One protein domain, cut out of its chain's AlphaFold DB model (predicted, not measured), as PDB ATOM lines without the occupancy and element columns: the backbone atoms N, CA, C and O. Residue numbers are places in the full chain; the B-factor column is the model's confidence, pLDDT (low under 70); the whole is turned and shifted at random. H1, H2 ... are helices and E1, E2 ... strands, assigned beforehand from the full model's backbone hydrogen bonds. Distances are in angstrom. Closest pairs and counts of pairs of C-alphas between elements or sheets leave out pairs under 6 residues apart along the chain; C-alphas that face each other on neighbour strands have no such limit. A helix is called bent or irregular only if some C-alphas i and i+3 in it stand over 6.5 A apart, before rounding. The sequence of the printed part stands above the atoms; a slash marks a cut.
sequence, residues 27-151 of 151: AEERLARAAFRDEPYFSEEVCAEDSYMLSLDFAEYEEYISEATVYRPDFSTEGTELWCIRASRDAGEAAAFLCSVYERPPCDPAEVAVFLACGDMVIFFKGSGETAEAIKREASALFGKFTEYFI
ATOM      1  N   ALA A  27     125.796 -42.692 377.717       84.94
ATOM      2  CA  ALA A  27     125.421 -43.906 376.984       84.94
ATOM      3  C   ALA A  27     126.282 -45.118 377.390       84.94
ATOM      4  O   ALA A  27     125.770 -46.230 377.501       84.94
ATOM      5  N   GLU A  28     127.557 -44.881 377.689       87.81
ATOM      6  CA  GLU A  28     128.508 -45.894 378.143       87.81
ATOM      7  C   GLU A  28     128.149 -46.449 379.527       87.81
ATOM      8  O   GLU A  28     128.138 -47.658 379.708       87.81
ATOM      9  N   GLU A  29     127.748 -45.610 380.484       87.19
ATOM     10  CA  GLU A  29     127.309 -46.017 381.824       87.19
ATOM     11  C   GLU A  29     126.027 -46.852 381.747       87.19
ATOM     12  O   GLU A  29     125.856 -47.815 382.493       87.19
ATOM     13  N   ARG A  30     125.120 -46.525 380.819       89.62
ATOM     14  CA  ARG A  30     123.916 -47.332 380.578       89.62
ATOM     15  C   ARG A  30     124.255 -48.705 380.004       89.62
ATOM     16  O   ARG A  30     123.711 -49.702 380.478       89.62
ATOM     17  N   LEU A  31     125.172 -48.766 379.038       91.06
ATOM     18  CA  LEU A  31     125.673 -50.032 378.499       91.06
ATOM     19  C   LEU A  31     126.411 -50.843 379.571       91.06
ATOM     20  O   LEU A  31     126.162 -52.038 379.700       91.06
ATOM     21  N   ALA A  32     127.246 -50.200 380.389       91.19
ATOM     22  CA  ALA A  32     127.962 -50.838 381.488       91.19
ATOM     23  C   ALA A  32     126.989 -51.390 382.539       91.19
ATOM     24  O   ALA A  32     127.110 -52.538 382.950       91.19
ATOM     25  N   ARG A  33     125.945 -50.642 382.917       89.00
ATOM     26  CA  ARG A  33     124.884 -51.153 383.803       89.00
ATOM     27  C   ARG A  33     124.147 -52.348 383.200       89.00
ATOM     28  O   ARG A  33     123.825 -53.283 383.930       89.00
ATOM     29  N   ALA A  34     123.901 -52.349 381.889       90.25
ATOM     30  CA  ALA A  34     123.315 -53.499 381.202       90.25
ATOM     31  C   ALA A  34     124.260 -54.715 381.190       90.25
ATOM     32  O   ALA A  34     123.795 -55.843 381.357       90.25
ATOM     33  N   ALA A  35     125.567 -54.487 381.039       90.62
ATOM     34  CA  ALA A  35     126.595 -55.523 381.035       90.62
ATOM     35  C   ALA A  35     126.855 -56.121 382.429       90.62
ATOM     36  O   ALA A  35     127.044 -57.327 382.555       90.62
ATOM     37  N   PHE A  36     126.839 -55.292 383.475       90.69
ATOM     38  CA  PHE A  36     127.301 -55.667 384.816       90.69
ATOM     39  C   PHE A  36     126.190 -55.704 385.873       90.69
ATOM     40  O   PHE A  36     126.476 -55.963 387.031       90.69
ATOM     41  N   ARG A  37     124.919 -55.465 385.514       84.00
ATOM     42  CA  ARG A  37     123.746 -55.593 386.411       84.00
ATOM     43  C   ARG A  37     123.900 -54.863 387.762       84.00
ATOM     44  O   ARG A  37     123.528 -55.397 388.802       84.00
ATOM     45  N   ASP A  38     124.431 -53.639 387.725       76.81
ATOM     46  CA  ASP A  38     124.762 -52.798 388.894       76.81
ATOM     47  C   ASP A  38     125.873 -53.350 389.823       76.81
ATOM     48  O   ASP A  38     126.036 -52.871 390.948       76.81
ATOM     49  N   GLU A  39     126.672 -54.318 389.369       83.00
ATOM     50  CA  GLU A  39     127.905 -54.711 390.058       83.00
ATOM     51  C   GLU A  39     128.994 -53.628 389.943       83.00
ATOM     52  O   GLU A  39     128.982 -52.835 388.997       83.00
ATOM     53  N   PRO A  40     129.951 -53.569 390.890       87.44
ATOM     54  CA  PRO A  40     131.116 -52.704 390.764       87.44
ATOM     55  C   PRO A  40     131.934 -53.051 389.518       87.44
ATOM     56  O   PRO A  40     132.289 -54.208 389.283       87.44
ATOM     57  N   TYR A  41     132.259 -52.025 388.742       90.94
ATOM     58  CA  TYR A  41     133.143 -52.114 387.592       90.94
ATOM     59  C   TYR A  41     134.080 -50.915 387.573       90.94
ATOM     60  O   TYR A  41     133.772 -49.843 388.104       90.94
ATOM     61  N   PHE A  42     135.215 -51.093 386.919       90.88
ATOM     62  CA  PHE A  42     136.151 -50.026 386.615       90.88
ATOM     63  C   PHE A  42     136.259 -49.850 385.103       90.88
ATOM     64  O   PHE A  42     135.917 -50.744 384.325       90.88
ATOM     65  N   SER A  43     136.711 -48.668 384.702       91.69
ATOM     66  CA  SER A  43     136.948 -48.312 383.311       91.69
ATOM     67  C   SER A  43     138.395 -47.887 383.117       91.69
ATOM     68  O   SER A  43     138.960 -47.208 383.978       91.69
ATOM     69  N   GLU A  44     138.962 -48.240 381.975       92.88
ATOM     70  CA  GLU A  44     140.312 -47.874 381.561       92.88
ATOM     71  C   GLU A  44     140.251 -47.326 380.133       92.88
ATOM     72  O   GLU A  44     139.657 -47.951 379.250       92.88
ATOM     73  N   GLU A  45     140.818 -46.138 379.924       93.88
ATOM     74  CA  GLU A  45     141.061 -45.622 378.577       93.88
ATOM     75  C   GLU A  45     142.207 -46.421 377.961       93.88
ATOM     76  O   GLU A  45     143.254 -46.596 378.582       93.88
ATOM     77  N   VAL A  46     142.000 -46.905 376.743       93.56
ATOM     78  CA  VAL A  46     142.984 -47.688 376.003       93.56
ATOM     79  C   VAL A  46     143.609 -46.775 374.965       93.56
ATOM     80  O   VAL A  46     142.915 -46.119 374.192       93.56
ATOM     81  N   CYS A  47     144.935 -46.702 374.974       93.44
ATOM     82  CA  CYS A  47     145.714 -45.927 374.016       93.44
ATOM     83  C   CYS A  47     146.315 -46.851 372.951       93.44
ATOM     84  O   CYS A  47     146.314 -48.072 373.093       93.44
ATOM     85  N   ALA A  48     146.905 -46.273 371.903       92.25
ATOM     86  CA  ALA A  48     147.579 -47.039 370.852       92.25
ATOM     87  C   ALA A  48     148.733 -47.924 371.378       92.25
ATOM     88  O   ALA A  48     149.076 -48.930 370.768       92.25
ATOM     89  N   GLU A  49     149.317 -47.581 372.529       91.62
ATOM     90  CA  GLU A  49     150.344 -48.382 373.217       91.62
ATOM     91  C   GLU A  49     149.783 -49.699 373.787       91.62
ATOM     92  O   GLU A  49     150.509 -50.687 373.900       91.62
ATOM     93  N   ASP A  50     148.478 -49.728 374.068       90.44
ATOM     94  CA  ASP A  50     147.733 -50.861 374.612       90.44
ATOM     95  C   ASP A  50     146.865 -51.564 373.551       90.44
ATOM     96  O   ASP A  50     146.008 -52.395 373.862       90.44
ATOM     97  N   SER A  51     147.117 -51.283 372.264       89.06
ATOM     98  CA  SER A  51     146.363 -51.819 371.119       89.06
ATOM     99  C   SER A  51     146.308 -53.351 371.080       89.06
ATOM    100  O   SER A  51     145.338 -53.937 370.592       89.06
ATOM    101  N   TYR A  52     147.316 -54.016 371.658       87.88
ATOM    102  CA  TYR A  52     147.391 -55.473 371.771       87.88
ATOM    103  C   TYR A  52     146.185 -56.077 372.509       87.88
ATOM    104  O   TYR A  52     145.845 -57.235 372.275       87.88
ATOM    105  N   MET A  53     145.505 -55.305 373.364       87.94
ATOM    106  CA  MET A  53     144.294 -55.740 374.068       87.94
ATOM    107  C   MET A  53     143.117 -56.009 373.117       87.94
ATOM    108  O   MET A  53     142.216 -56.771 373.464       87.94
ATOM    109  N   LEU A  54     143.145 -55.430 371.912       87.94
ATOM    110  CA  LEU A  54     142.190 -55.661 370.825       87.94
ATOM    111  C   LEU A  54     142.782 -56.503 369.683       87.94
ATOM    112  O   LEU A  54     142.173 -56.597 368.622       87.94
ATOM    113  N   SER A  55     143.937 -57.148 369.894       90.62
ATOM    114  CA  SER A  55     144.695 -57.865 368.849       90.62
ATOM    115  C   SER A  55     145.153 -56.970 367.688       90.62
ATOM    116  O   SER A  55     145.276 -57.442 366.562       90.62
ATOM    117  N   LEU A  56     145.409 -55.688 367.958       93.00
ATOM    118  CA  LEU A  56     145.837 -54.707 366.960       93.00
ATOM    119  C   LEU A  56     147.302 -54.331 367.124       93.00
ATOM    120  O   LEU A  56     147.809 -54.238 368.249       93.00
ATOM    121  N   ASP A  57     147.953 -54.002 366.014       93.56
ATOM    122  CA  ASP A  57     149.169 -53.200 366.056       93.56
ATOM    123  C   ASP A  57     148.873 -51.694 366.224       93.56
ATOM    124  O   ASP A  57     147.728 -51.234 366.199       93.56
ATOM    125  N   PHE A  58     149.932 -50.914 366.449       94.25
ATOM    126  CA  PHE A  58     149.830 -49.475 366.691       94.25
ATOM    127  C   PHE A  58     149.242 -48.710 365.492       94.25
ATOM    128  O   PHE A  58     148.461 -47.778 365.675       94.25
ATOM    129  N   ALA A  59     149.620 -49.080 364.265       95.12
ATOM    130  CA  ALA A  59     149.179 -48.384 363.060       95.12
ATOM    131  C   ALA A  59     147.706 -48.688 362.760       95.12
ATOM    132  O   ALA A  59     146.952 -47.784 362.405       95.12
ATOM    133  N   GLU A  60     147.291 -49.938 362.960       95.38
ATOM    134  CA  GLU A  60     145.895 -50.362 362.859       95.38
ATOM    135  C   GLU A  60     145.024 -49.648 363.899       95.38
ATOM    136  O   GLU A  60     143.922 -49.198 363.580       95.38
ATOM    137  N   TYR A  61     145.525 -49.481 365.127       95.75
ATOM    138  CA  TYR A  61     144.828 -48.712 366.153       95.75
ATOM    139  C   TYR A  61     144.581 -47.268 365.702       95.75
ATOM    140  O   TYR A  61     143.433 -46.834 365.672       95.75
ATOM    141  N   GLU A  62     145.625 -46.531 365.307       94.56
ATOM    142  CA  GLU A  62     145.478 -45.129 364.888       94.56
ATOM    143  C   GLU A  62     144.624 -44.967 363.619       94.56
ATOM    144  O   GLU A  62     143.938 -43.952 363.457       94.56
ATOM    145  N   GLU A  63     144.631 -45.956 362.718       95.56
ATOM    146  CA  GLU A  63     143.815 -45.918 361.504       95.56
ATOM    147  C   GLU A  63     142.312 -46.030 361.804       95.56
ATOM    148  O   GLU A  63     141.503 -45.332 361.179       95.56
ATOM    149  N   TYR A  64     141.924 -46.900 362.740       95.81
ATOM    150  CA  TYR A  64     140.520 -47.267 362.947       95.81
ATOM    151  C   TYR A  64     139.894 -46.701 364.223       95.81
ATOM    152  O   TYR A  64     138.674 -46.521 364.252       95.81
ATOM    153  N   ILE A  65     140.680 -46.388 365.252       96.44
ATOM    154  CA  ILE A  65     140.200 -46.020 366.587       96.44
ATOM    155  C   ILE A  65     140.671 -44.613 366.949       96.44
ATOM    156  O   ILE A  65     141.862 -44.312 366.921       96.44
ATOM    157  N   SER A  66     139.728 -43.749 367.328       95.31
ATOM    158  CA  SER A  66     140.042 -42.413 367.843       95.31
ATOM    159  C   SER A  66     140.085 -42.390 369.367       95.31
ATOM    160  O   SER A  66     140.913 -41.704 369.954       95.31
ATOM    161  N   GLU A  67     139.172 -43.124 370.007       94.75
ATOM    162  CA  GLU A  67     139.043 -43.237 371.462       94.75
ATOM    163  C   GLU A  67     138.554 -44.652 371.783       94.75
ATOM    164  O   GLU A  67     137.694 -45.178 371.072       94.75
ATOM    165  N   ALA A  68     139.057 -45.269 372.847       96.00
ATOM    166  CA  ALA A  68     138.540 -46.541 373.330       96.00
ATOM    167  C   ALA A  68     138.554 -46.580 374.853       96.00
ATOM    168  O   ALA A  68     139.548 -46.230 375.484       96.00
ATOM    169  N   THR A  69     137.461 -47.069 375.426       95.31
ATOM    170  CA  THR A  69     137.339 -47.324 376.858       95.31
ATOM    171  C   THR A  69     136.895 -48.759 377.058       95.31
ATOM    172  O   THR A  69     135.888 -49.188 376.488       95.31
ATOM    173  N   VAL A  70     137.623 -49.500 377.888       95.12
ATOM    174  CA  VAL A  70     137.219 -50.832 378.339       95.12
ATOM    175  C   VAL A  70     136.648 -50.753 379.745       95.12
ATOM    176  O   VAL A  70     137.207 -50.108 380.628       95.12
ATOM    177  N   TYR A  71     135.534 -51.440 379.958       94.44
ATOM    178  CA  TYR A  71     134.887 -51.629 381.243       94.44
ATOM    179  C   TYR A  71     134.994 -53.089 381.655       94.44
ATOM    180  O   TYR A  71     134.704 -53.999 380.869       94.44
ATOM    181  N   ARG A  72     135.376 -53.304 382.914       91.94
ATOM    182  CA  ARG A  72     135.538 -54.634 383.503       91.94
ATOM    183  C   ARG A  72     134.933 -54.664 384.899       91.94
ATOM    184  O   ARG A  72     135.141 -53.715 385.656       91.94
ATOM    185  N   PRO A  73     134.211 -55.730 385.266       90.56
ATOM    186  CA  PRO A  73     133.796 -55.908 386.647       90.56
ATOM    187  C   PRO A  73     135.026 -56.205 387.515       90.56
ATOM    188  O   PRO A  73     136.020 -56.753 387.030       90.56
ATOM    189  N   ASP A  74     134.943 -55.912 388.813       84.62
ATOM    190  CA  ASP A  74     136.011 -56.249 389.774       84.62
ATOM    191  C   ASP A  74     136.339 -57.754 389.774       84.62
ATOM    192  O   ASP A  74     137.463 -58.174 390.059       84.62
ATOM    193  N   PHE A  75     135.346 -58.579 389.440       79.19
ATOM    194  CA  PHE A  75     135.479 -60.016 389.282       79.19
ATOM    195  C   PHE A  75     134.536 -60.511 388.180       79.19
ATOM    196  O   PHE A  75     133.353 -60.190 388.189       79.19
ATOM    197  N   SER A  76     135.038 -61.332 387.254       79.38
ATOM    198  CA  SER A  76     134.196 -62.027 386.276       79.38
ATOM    199  C   SER A  76     134.568 -63.497 386.175       79.38
ATOM    200  O   SER A  76     135.718 -63.844 385.908       79.38
ATOM    201  N   THR A  77     133.572 -64.368 386.326       79.25
ATOM    202  CA  THR A  77     133.683 -65.797 385.998       79.25
ATOM    203  C   THR A  77     133.411 -66.088 384.524       79.25
ATOM    204  O   THR A  77     133.727 -67.176 384.057       79.25
ATOM    205  N   GLU A  78     132.814 -65.135 383.807       85.69
ATOM    206  CA  GLU A  78     132.377 -65.263 382.410       85.69
ATOM    207  C   GLU A  78     133.302 -64.522 381.436       85.69
ATOM    208  O   GLU A  78     133.018 -64.467 380.246       85.69
ATOM    209  N   GLY A  79     134.400 -63.928 381.922       88.19
ATOM    210  CA  GLY A  79     135.340 -63.188 381.072       88.19
ATOM    211  C   GLY A  79     134.736 -61.898 380.522       88.19
ATOM    212  O   GLY A  79     135.132 -61.438 379.455       88.19
ATOM    213  N   THR A  80     133.751 -61.349 381.235       92.19
ATOM    214  CA  THR A  80     132.930 -60.225 380.794       92.19
ATOM    215  C   THR A  80     133.762 -58.966 380.602       92.19
ATOM    216  O   THR A  80     134.351 -58.463 381.557       92.19
ATOM    217  N   GLU A  81     133.742 -58.417 379.392       94.62
ATOM    218  CA  GLU A  81     134.314 -57.109 379.077       94.62
ATOM    219  C   GLU A  81     133.374 -56.359 378.136       94.62
ATOM    220  O   GLU A  81     132.805 -56.939 377.206       94.62
ATOM    221  N   LEU A  82     133.226 -55.060 378.376       95.94
ATOM    222  CA  LEU A  82     132.502 -54.145 377.504       95.94
ATOM    223  C   LEU A  82     133.468 -53.068 377.032       95.94
ATOM    224  O   LEU A  82     134.105 -52.408 377.839       95.94
ATOM    225  N   TRP A  83     133.532 -52.859 375.733       96.69
ATOM    226  CA  TRP A  83     134.368 -51.871 375.084       96.69
ATOM    227  C   TRP A  83     133.481 -50.864 374.366       96.69
ATOM    228  O   TRP A  83     132.627 -51.240 373.560       96.69
ATOM    229  N   CYS A  84     133.711 -49.587 374.646       95.75
ATOM    230  CA  CYS A  84     133.119 -48.463 373.937       95.75
ATOM    231  C   CYS A  84     134.225 -47.817 373.105       95.75
ATOM    232  O   CYS A  84     135.162 -47.247 373.656       95.75
ATOM    233  N   ILE A  85     134.142 -47.953 371.785       96.31
ATOM    234  CA  ILE A  85     135.194 -47.538 370.855       96.31
ATOM    235  C   ILE A  85     134.609 -46.485 369.924       96.31
ATOM    236  O   ILE A  85     133.625 -46.749 369.239       96.31
ATOM    237  N   ARG A  86     135.205 -45.298 369.860       95.44
ATOM    238  CA  ARG A  86     134.900 -44.312 368.823       95.44
ATOM    239  C   ARG A  86     135.781 -44.589 367.612       95.44
ATOM    240  O   ARG A  86     137.005 -44.664 367.728       95.44
ATOM    241  N   ALA A  87     135.154 -44.753 366.453       95.94
ATOM    242  CA  ALA A  87     135.870 -45.014 365.218       95.94
ATOM    243  C   ALA A  87     136.478 -43.718 364.655       95.94
ATOM    244  O   ALA A  87     135.803 -42.695 364.547       95.94
ATOM    245  N   SER A  88     137.735 -43.781 364.209       93.50
ATOM    246  CA  SER A  88     138.370 -42.715 363.409       93.50
ATOM    247  C   SER A  88     137.751 -42.594 362.008       93.50
ATOM    248  O   SER A  88     137.928 -41.589 361.314       93.50
ATOM    249  N   ARG A  89     137.038 -43.640 361.575       89.25
ATOM    250  CA  ARG A  89     136.405 -43.794 360.259       89.25
ATOM    251  C   ARG A  89     134.937 -44.211 360.427       89.25
ATOM    252  O   ARG A  89     134.330 -43.977 361.467       89.25
ATOM    253  N   ASP A  90     134.347 -44.809 359.395       94.06
ATOM    254  CA  ASP A  90     133.016 -45.407 359.497       94.06
ATOM    255  C   ASP A  90     133.013 -46.545 360.536       94.06
ATOM    256  O   ASP A  90     133.857 -47.442 360.487       94.06
ATOM    257  N   ALA A  91     132.063 -46.521 361.476       93.75
ATOM    258  CA  ALA A  91     131.996 -47.526 362.538       93.75
ATOM    259  C   ALA A  91     131.665 -48.927 362.008       93.75
ATOM    260  O   ALA A  91     132.048 -49.920 362.620       93.75
ATOM    261  N   GLY A  92     130.966 -49.029 360.875       95.69
ATOM    262  CA  GLY A  92     130.708 -50.300 360.208       95.69
ATOM    263  C   GLY A  92     131.992 -50.911 359.652       95.69
ATOM    264  O   GLY A  92     132.243 -52.088 359.902       95.69
ATOM    265  N   GLU A  93     132.808 -50.112 358.955       95.38
ATOM    266  CA  GLU A  93     134.140 -50.518 358.477       95.38
ATOM    267  C   GLU A  93     135.061 -50.901 359.643       95.38
ATOM    268  O   GLU A  93     135.681 -51.965 359.605       95.38
ATOM    269  N   ALA A  94     135.113 -50.078 360.696       96.06
ATOM    270  CA  ALA A  94     135.930 -50.346 361.876       96.06
ATOM    271  C   ALA A  94     135.487 -51.628 362.597       96.06
ATOM    272  O   ALA A  94     136.315 -52.490 362.867       96.06
ATOM    273  N   ALA A  95     134.188 -51.811 362.851       96.88
ATOM    274  CA  ALA A  95     133.674 -53.019 363.495       96.88
ATOM    275  C   ALA A  95     133.948 -54.284 362.670       96.88
ATOM    276  O   ALA A  95     134.324 -55.307 363.237       96.88
ATOM    277  N   ALA A  96     133.794 -54.216 361.344       96.06
ATOM    278  CA  ALA A  96     134.104 -55.338 360.463       96.06
ATOM    279  C   ALA A  96     135.595 -55.701 360.514       96.06
ATOM    280  O   ALA A  96     135.934 -56.881 360.599       96.06
ATOM    281  N   PHE A  97     136.476 -54.697 360.496       95.94
ATOM    282  CA  PHE A  97     137.918 -54.900 360.609       95.94
ATOM    283  C   PHE A  97     138.303 -55.498 361.968       95.94
ATOM    284  O   PHE A  97     138.919 -56.563 362.004       95.94
ATOM    285  N   LEU A  98     137.861 -54.889 363.072       95.31
ATOM    286  CA  LEU A  98     138.111 -55.377 364.431       95.31
ATOM    287  C   LEU A  98     137.609 -56.812 364.618       95.31
ATOM    288  O   LEU A  98     138.312 -57.654 365.164       95.31
ATOM    289  N   CYS A  99     136.422 -57.127 364.096       95.44
ATOM    290  CA  CYS A  99     135.893 -58.485 364.122       95.44
ATOM    291  C   CYS A  99     136.758 -59.472 363.320       95.44
ATOM    292  O   CYS A  99     136.818 -60.648 363.668       95.44
ATOM    293  N   SER A 100     137.402 -59.022 362.239       94.50
ATOM    294  CA  SER A 100     138.221 -59.881 361.374       94.50
ATOM    295  C   SER A 100     139.609 -60.187 361.937       94.50
ATOM    296  O   SER A 100     140.173 -61.224 361.590       94.50
ATOM    297  N   VAL A 101     140.140 -59.307 362.791       94.06
ATOM    298  CA  VAL A 101     141.471 -59.449 363.405       94.06
ATOM    299  C   VAL A 101     141.427 -59.925 364.857       94.06
ATOM    300  O   VAL A 101     142.438 -60.394 365.368       94.06
ATOM    301  N   TYR A 102     140.278 -59.827 365.532       91.50
ATOM    302  CA  TYR A 102     140.168 -60.232 366.928       91.50
ATOM    303  C   TYR A 102     140.403 -61.736 367.093       91.50
ATOM    304  O   TYR A 102     139.632 -62.571 366.607       91.50
ATOM    305  N   GLU A 103     141.428 -62.079 367.868       88.88
ATOM    306  CA  GLU A 103     141.714 -63.453 368.253       88.88
ATOM    307  C   GLU A 103     141.267 -63.696 369.697       88.88
ATOM    308  O   GLU A 103     141.802 -63.124 370.650       88.88
ATOM    309  N   ARG A 104     140.279 -64.584 369.887       85.75
ATOM    310  CA  ARG A 104     139.822 -64.951 371.235       85.75
ATOM    311  C   ARG A 104     140.944 -65.701 371.975       85.75
ATOM    312  O   ARG A 104     141.389 -66.741 371.479       85.75
ATOM    313  N   PRO A 105     141.359 -65.256 373.178       85.25
ATOM    314  CA  PRO A 105     142.387 -65.954 373.944       85.25
ATOM    315  C   PRO A 105     141.995 -67.417 374.249       85.25
ATOM    316  O   PRO A 105     140.840 -67.672 374.593       85.25
ATOM    317  N   PRO A 106     142.932 -68.392 374.217       83.56
ATOM    318  CA  PRO A 106     142.622 -69.824 374.380       83.56
ATOM    319  C   PRO A 106     141.936 -70.232 375.692       83.56
ATOM    320  O   PRO A 106     141.394 -71.330 375.787       83.56
ATOM    321  N   CYS A 107     141.998 -69.386 376.720       86.06
ATOM    322  CA  CYS A 107     141.388 -69.624 378.029       86.06
ATOM    323  C   CYS A 107     140.328 -68.575 378.381       86.06
ATOM    324  O   CYS A 107     139.991 -68.446 379.554       86.06
ATOM    325  N   ASP A 108     139.837 -67.814 377.400       88.75
ATOM    326  CA  ASP A 108     138.759 -66.854 377.617       88.75
ATOM    327  C   ASP A 108     137.454 -67.607 377.943       88.75
ATOM    328  O   ASP A 108     136.984 -68.387 377.109       88.75
ATOM    329  N   PRO A 109     136.875 -67.432 379.147       90.56
ATOM    330  CA  PRO A 109     135.648 -68.124 379.533       90.56
ATOM    331  C   PRO A 109     134.384 -67.522 378.892       90.56
ATOM    332  O   PRO A 109     133.297 -68.053 379.119       90.56
ATOM    333  N   ALA A 110     134.504 -66.449 378.100       92.69
ATOM    334  CA  ALA A 110     133.381 -65.842 377.396       92.69
ATOM    335  C   ALA A 110     132.718 -66.808 376.400       92.69
ATOM    336  O   ALA A 110     133.363 -67.382 375.516       92.69
ATOM    337  N   GLU A 111     131.395 -66.933 376.507       92.19
ATOM    338  CA  GLU A 111     130.562 -67.708 375.583       92.19
ATOM    339  C   GLU A 111     130.547 -67.042 374.201       92.19
ATOM    340  O   GLU A 111     130.805 -67.684 373.179       92.19
ATOM    341  N   VAL A 112     130.319 -65.728 374.177       93.50
ATOM    342  CA  VAL A 112     130.177 -64.934 372.956       93.50
ATOM    343  C   VAL A 112     131.120 -63.737 372.945       93.50
ATOM    344  O   VAL A 112     131.502 -63.220 373.993       93.50
ATOM    345  N   ALA A 113     131.448 -63.289 371.737       94.31
ATOM    346  CA  ALA A 113     132.125 -62.036 371.442       94.31
ATOM    347  C   ALA A 113     131.377 -61.375 370.276       94.31
ATOM    348  O   ALA A 113     131.133 -62.024 369.256       94.31
ATOM    349  N   VAL A 114     130.958 -60.122 370.438       95.19
ATOM    350  CA  VAL A 114     130.117 -59.416 369.465       95.19
ATOM    351  C   VAL A 114     130.582 -57.982 369.279       95.19
ATOM    352  O   VAL A 114     130.873 -57.288 370.253       95.19
ATOM    353  N   PHE A 115     130.603 -57.531 368.026       96.94
ATOM    354  CA  PHE A 115     130.848 -56.141 367.659       96.94
ATOM    355  C   PHE A 115     129.558 -55.527 367.118       96.94
ATOM    356  O   PHE A 115     128.941 -56.069 366.199       96.94
ATOM    357  N   LEU A 116     129.153 -54.388 367.672       97.12
ATOM    358  CA  LEU A 116     127.990 -53.621 367.233       97.12
ATOM    359  C   LEU A 116     128.455 -52.262 366.710       97.12
ATOM    360  O   LEU A 116     129.002 -51.466 367.467       97.12
ATOM    361  N   ALA A 117     128.208 -51.978 365.436       96.56
ATOM    362  CA  ALA A 117     128.430 -50.657 364.857       96.56
ATOM    363  C   ALA A 117     127.173 -49.787 365.019       96.56
ATOM    364  O   ALA A 117     126.115 -50.104 364.462       96.56
ATOM    365  N   CYS A 118     127.306 -48.686 365.757       92.06
ATOM    366  CA  CYS A 118     126.244 -47.772 366.172       92.06
ATOM    367  C   CYS A 118     126.660 -46.314 365.904       92.06
ATOM    368  O   CYS A 118     127.286 -45.678 366.749       92.06
ATOM    369  N   GLY A 119     126.292 -45.747 364.752       88.12
ATOM    370  CA  GLY A 119     126.700 -44.378 364.408       88.12
ATOM    371  C   GLY A 119     128.210 -44.285 364.168       88.12
ATOM    372  O   GLY A 119     128.700 -44.904 363.231       88.12
ATOM    373  N   ASP A 120     128.924 -43.519 364.994       91.56
ATOM    374  CA  ASP A 120     130.393 -43.414 365.019       91.56
ATOM    375  C   ASP A 120     131.051 -44.320 366.079       91.56
ATOM    376  O   ASP A 120     132.273 -44.326 366.222       91.56
ATOM    377  N   MET A 121     130.249 -45.098 366.811       95.12
ATOM    378  CA  MET A 121     130.714 -45.979 367.878       95.12
ATOM    379  C   MET A 121     130.723 -47.441 367.434       95.12
ATOM    380  O   MET A 121     129.803 -47.919 366.767       95.12
ATOM    381  N   VAL A 122     131.721 -48.177 367.898       96.88
ATOM    382  CA  VAL A 122     131.770 -49.633 367.919       96.88
ATOM    383  C   VAL A 122     131.670 -50.081 369.373       96.88
ATOM    384  O   VAL A 122     132.477 -49.697 370.216       96.88
ATOM    385  N   ILE A 123     130.663 -50.892 369.679       97.06
ATOM    386  CA  ILE A 123     130.538 -51.559 370.972       97.06
ATOM    387  C   ILE A 123     131.078 -52.967 370.793       97.06
ATOM    388  O   ILE A 123     130.498 -53.746 370.038       97.06
ATOM    389  N   PHE A 124     132.161 -53.300 371.481       96.94
ATOM    390  CA  PHE A 124     132.641 -54.674 371.555       96.94
ATOM    391  C   PHE A 124     132.273 -55.262 372.917       96.94
ATOM    392  O   PHE A 124     132.581 -54.694 373.957       96.94
ATOM    393  N   PHE A 125     131.572 -56.389 372.926       95.75
ATOM    394  CA  PHE A 125     131.239 -57.101 374.152       95.75
ATOM    395  C   PHE A 125     131.706 -58.544 374.071       95.75
ATOM    396  O   PHE A 125     131.473 -59.216 373.066       95.75
ATOM    397  N   LYS A 126     132.265 -59.045 375.173       94.31
ATOM    398  CA  LYS A 126     132.425 -60.478 375.412       94.31
ATOM    399  C   LYS A 126     131.883 -60.867 376.782       94.31
ATOM    400  O   LYS A 126     131.941 -60.070 377.715       94.31
ATOM    401  N   GLY A 127     131.345 -62.078 376.896       94.19
ATOM    402  CA  GLY A 127     130.756 -62.612 378.127       94.19
ATOM    403  C   GLY A 127     129.700 -63.679 377.833       94.19
ATOM    404  O   GLY A 127     129.818 -64.413 376.849       94.19
ATOM    405  N   SER A 128     128.654 -63.762 378.660       94.12
ATOM    406  CA  SER A 128     127.498 -64.640 378.417       94.12
ATOM    407  C   SER A 128     126.579 -64.143 377.300       94.12
ATOM    408  O   SER A 128     126.393 -62.938 377.097       94.12
ATOM    409  N   GLY A 129     125.917 -65.082 376.617       94.00
ATOM    410  CA  GLY A 129     124.922 -64.775 375.588       94.00
ATOM    411  C   GLY A 129     123.725 -63.976 376.119       94.00
ATOM    412  O   GLY A 129     123.253 -63.056 375.454       94.00
ATOM    413  N   GLU A 130     123.263 -64.256 377.345       93.56
ATOM    414  CA  GLU A 130     122.162 -63.502 377.973       93.56
ATOM    415  C   GLU A 130     122.515 -62.014 378.132       93.56
ATOM    416  O   GLU A 130     121.703 -61.130 377.840       93.56
ATOM    417  N   THR A 131     123.744 -61.736 378.568       93.56
ATOM    418  CA  THR A 131     124.238 -60.373 378.771       93.56
ATOM    419  C   THR A 131     124.463 -59.667 377.436       93.56
ATOM    420  O   THR A 131     124.074 -58.507 377.294       93.56
ATOM    421  N   ALA A 132     124.960 -60.373 376.413       94.94
ATOM    422  CA  ALA A 132     125.053 -59.825 375.058       94.94
ATOM    423  C   ALA A 132     123.682 -59.364 374.535       94.94
ATOM    424  O   ALA A 132     123.556 -58.264 374.002       94.94
ATOM    425  N   GLU A 133     122.624 -60.156 374.735       95.12
ATOM    426  CA  GLU A 133     121.260 -59.774 374.343       95.12
ATOM    427  C   GLU A 133     120.701 -58.604 375.172       95.12
ATOM    428  O   GLU A 133     119.899 -57.802 374.683       95.12
ATOM    429  N   ALA A 134     121.107 -58.459 376.437       93.75
ATOM    430  CA  ALA A 134     120.789 -57.271 377.228       93.75
ATOM    431  C   ALA A 134     121.460 -56.014 376.648       93.75
ATOM    432  O   ALA A 134     120.786 -55.002 376.445       93.75
ATOM    433  N   ILE A 135     122.741 -56.107 376.291       93.75
ATOM    434  CA  ILE A 135     123.508 -55.009 375.692       93.75
ATOM    435  C   ILE A 135     122.940 -54.619 374.332       93.75
ATOM    436  O   ILE A 135     122.746 -53.435 374.085       93.75
ATOM    437  N   LYS A 136     122.586 -55.578 373.471       94.31
ATOM    438  CA  LYS A 136     121.949 -55.290 372.173       94.31
ATOM    439  C   LYS A 136     120.633 -54.538 372.332       94.31
ATOM    440  O   LYS A 136     120.369 -53.592 371.590       94.31
ATOM    441  N   ARG A 137     119.800 -54.923 373.307       93.81
ATOM    442  CA  ARG A 137     118.546 -54.208 373.605       93.81
ATOM    443  C   ARG A 137     118.812 -52.780 374.072       93.81
ATOM    444  O   ARG A 137     118.144 -51.864 373.596       93.81
ATOM    445  N   GLU A 138     119.795 -52.591 374.946       92.94
ATOM    446  CA  GLU A 138     120.165 -51.268 375.450       92.94
ATOM    447  C   GLU A 138     120.788 -50.391 374.351       92.94
ATOM    448  O   GLU A 138     120.379 -49.246 374.170       92.94
ATOM    449  N   ALA A 139     121.687 -50.945 373.536       91.25
ATOM    450  CA  ALA A 139     122.259 -50.284 372.367       91.25
ATOM    451  C   ALA A 139     121.174 -49.907 371.350       91.25
ATOM    452  O   ALA A 139     121.182 -48.797 370.821       91.25
ATOM    453  N   SER A 140     120.185 -50.777 371.126       91.19
ATOM    454  CA  SER A 140     119.047 -50.449 370.268       91.19
ATOM    455  C   SER A 140     118.230 -49.277 370.815       91.19
ATOM    456  O   SER A 140     117.817 -48.399 370.057       91.19
ATOM    457  N   ALA A 141     118.014 -49.232 372.131       89.31
ATOM    458  CA  ALA A 141     117.299 -48.139 372.781       89.31
ATOM    459  C   ALA A 141     118.081 -46.813 372.744       89.31
ATOM    460  O   ALA A 141     117.471 -45.749 372.638       89.31
ATOM    461  N   LEU A 142     119.413 -46.876 372.827       88.12
ATOM    462  CA  LEU A 142     120.305 -45.715 372.840       88.12
ATOM    463  C   LEU A 142     120.576 -45.146 371.443       88.12
ATOM    464  O   LEU A 142     120.507 -43.935 371.250       88.12
ATOM    465  N   PHE A 143     120.876 -46.014 370.478       87.31
ATOM    466  CA  PHE A 143     121.411 -45.634 369.166       87.31
ATOM    467  C   PHE A 143     120.472 -45.986 368.003       87.31
ATOM    468  O   PHE A 143     120.702 -45.584 366.862       87.31
ATOM    469  N   GLY A 144     119.383 -46.709 368.265       88.50
ATOM    470  CA  GLY A 144     118.429 -47.139 367.250       88.50
ATOM    471  C   GLY A 144     118.873 -48.417 366.543       88.50
ATOM    472  O   GLY A 144     118.821 -49.507 367.113       88.50
ATOM    473  N   LYS A 145     119.225 -48.309 365.259       88.06
ATOM    474  CA  LYS A 145     119.692 -49.454 364.465       88.06
ATOM    475  C   LYS A 145     121.205 -49.587 364.585       88.06
ATOM    476  O   LYS A 145     121.908 -48.583 364.564       88.06
ATOM    477  N   PHE A 146     121.674 -50.825 364.613       92.00
ATOM    478  CA  PHE A 146     123.087 -51.170 364.584       92.00
ATOM    479  C   PHE A 146     123.349 -52.273 363.561       92.00
ATOM    480  O   PHE A 146     122.423 -52.978 363.149       92.00
ATOM    481  N   THR A 147     124.610 -52.407 363.160       94.25
ATOM    482  CA  THR A 147     125.094 -53.568 362.400       94.25
ATOM    483  C   THR A 147     125.877 -54.465 363.341       94.25
ATOM    484  O   THR A 147     126.682 -53.971 364.123       94.25
ATOM    485  N   GLU A 148     125.622 -55.764 363.284       93.88
ATOM    486  CA  GLU A 148     126.205 -56.748 364.187       93.88
ATOM    487  C   GLU A 148     127.186 -57.662 363.452       93.88
ATOM    488  O   GLU A 148     126.892 -58.133 362.351       93.88
ATOM    489  N   TYR A 149     128.320 -57.937 364.094       92.81
ATOM    490  CA  TYR A 149     129.344 -58.868 363.637       92.81
ATOM    491  C   TYR A 149     129.661 -59.868 364.753       92.81
ATOM    492  O   TYR A 149     129.807 -59.487 365.918       92.81
ATOM    493  N   PHE A 150     129.747 -61.149 364.393       83.94
ATOM    494  CA  PHE A 150     129.939 -62.263 365.322       83.94
ATOM    495  C   PHE A 150     131.280 -62.953 365.093       83.94
ATOM    496  O   PHE A 150     131.703 -63.098 363.944       83.94
ATOM    497  N   ILE A 151     131.863 -63.446 366.189       78.38
ATOM    498  CA  ILE A 151     133.069 -64.286 366.212       78.38
ATOM    499  C   ILE A 151     132.732 -65.676 366.730       78.38
ATOM    500  O   ILE A 151     132.174 -65.762 367.852       78.38
TER     501      ILE A 151
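AT A GLANCE: This is residues 27 to 151 of the 151 residues of an uncharacterized protein of Clostridiales bacterium (UniProt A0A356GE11). A twisted six-stranded sheet forms the middle layer of three, with H1 and H5 side by side over one face and H4 with the short helices H2 and H3 on the other. H2 and H3 make a corner near one end of the sheet, and H4 covers E4 and E6. The printed part has 125 residues, with five named helices and six named strands in the order H1 E1 H2 H3 E2 E3 H4 E4 E5 H5 E6. The sheet runs E1 E2 E3 E5 E4 E6, antiparallel throughout, and the class is mixed, helices and strands. The whole is compact, with a radius of gyration of the C-alphas of 13.2 A, and rounded, spanning 35 by 33 by 24 A.

IN THESE COORDINATES: Across the sheet stand E1, residues 41 to 46; E2, residues 65 to 73, 23.3 A long; E3, residues 81 to 87, 18.5 A; E5, residues 121 to 127, 19.5 A; E4, residues 112 to 118, 18.9 A; and E6, residues 147 to 150. The helices are H1, residues 27 to 36, 14.3 A; H2, residues 48 to 54; H3, residues 58 to 64; H4, residues 91 to 101, 15.3 A; and H5, residues 129 to 143, 20.5 A. H1 begins at C-alpha 27 (125.421, -43.906, 376.984), and E6 ends at C-alpha 150 (129.939, -62.263, 365.322).

HOW THE PARTS SIT: E1 and E6 are the edge strands. Between the neighbours E1 and E2, N 44 and O 70 are within hydrogen-bond range at 2.9 A, as are N 84 and O 69 in the hairpin E2 and E3, 2.9 A, N 83 and O 124 between E3 and E5, 2.7 A, N 116 and O 123 in the hairpin E4 and E5, 2.8 A, and N 117 and O 147 between E4 and E6, 2.8 A. H5 runs along the strands over E5 and E4, at a height over the sheet of 9.4 A. On the same face H1 touches H5, closest at the C-alphas of Ala 34 and Ile 135, 5.7 A, at a shallow tilt of 16 degrees, opposite ways. On the opposite face H4 comes closest to E4 at the C-alphas of Gly 92 and Ala 117, 5.2 A. H2 touches H3, about perpendicular at 76 degrees, closest at the C-alphas of Ala 48 and Phe 58, 5.3 A. E3, H4, E4 and E5, H5, E6 are split strand-helix-strand units, two strands running the same way with another strand between them, each with a right-handed crossover. In H1, H3, H4 and H5 every O i to N i+4 pair is within hydrogen-bond range; in H2, irregular with C-alphas 49 and 52 7.8 A apart, 0 of 3 are, against 3 of 4 O i to N i+3 pairs.

THE WHOLE: The C-alphas farthest apart, of Asp 38 and Ala 59, are 35.8 A apart. The printed part has no cut and no long link. Mean pLDDT of the printed part is 91.8, and no printed residue is under 70.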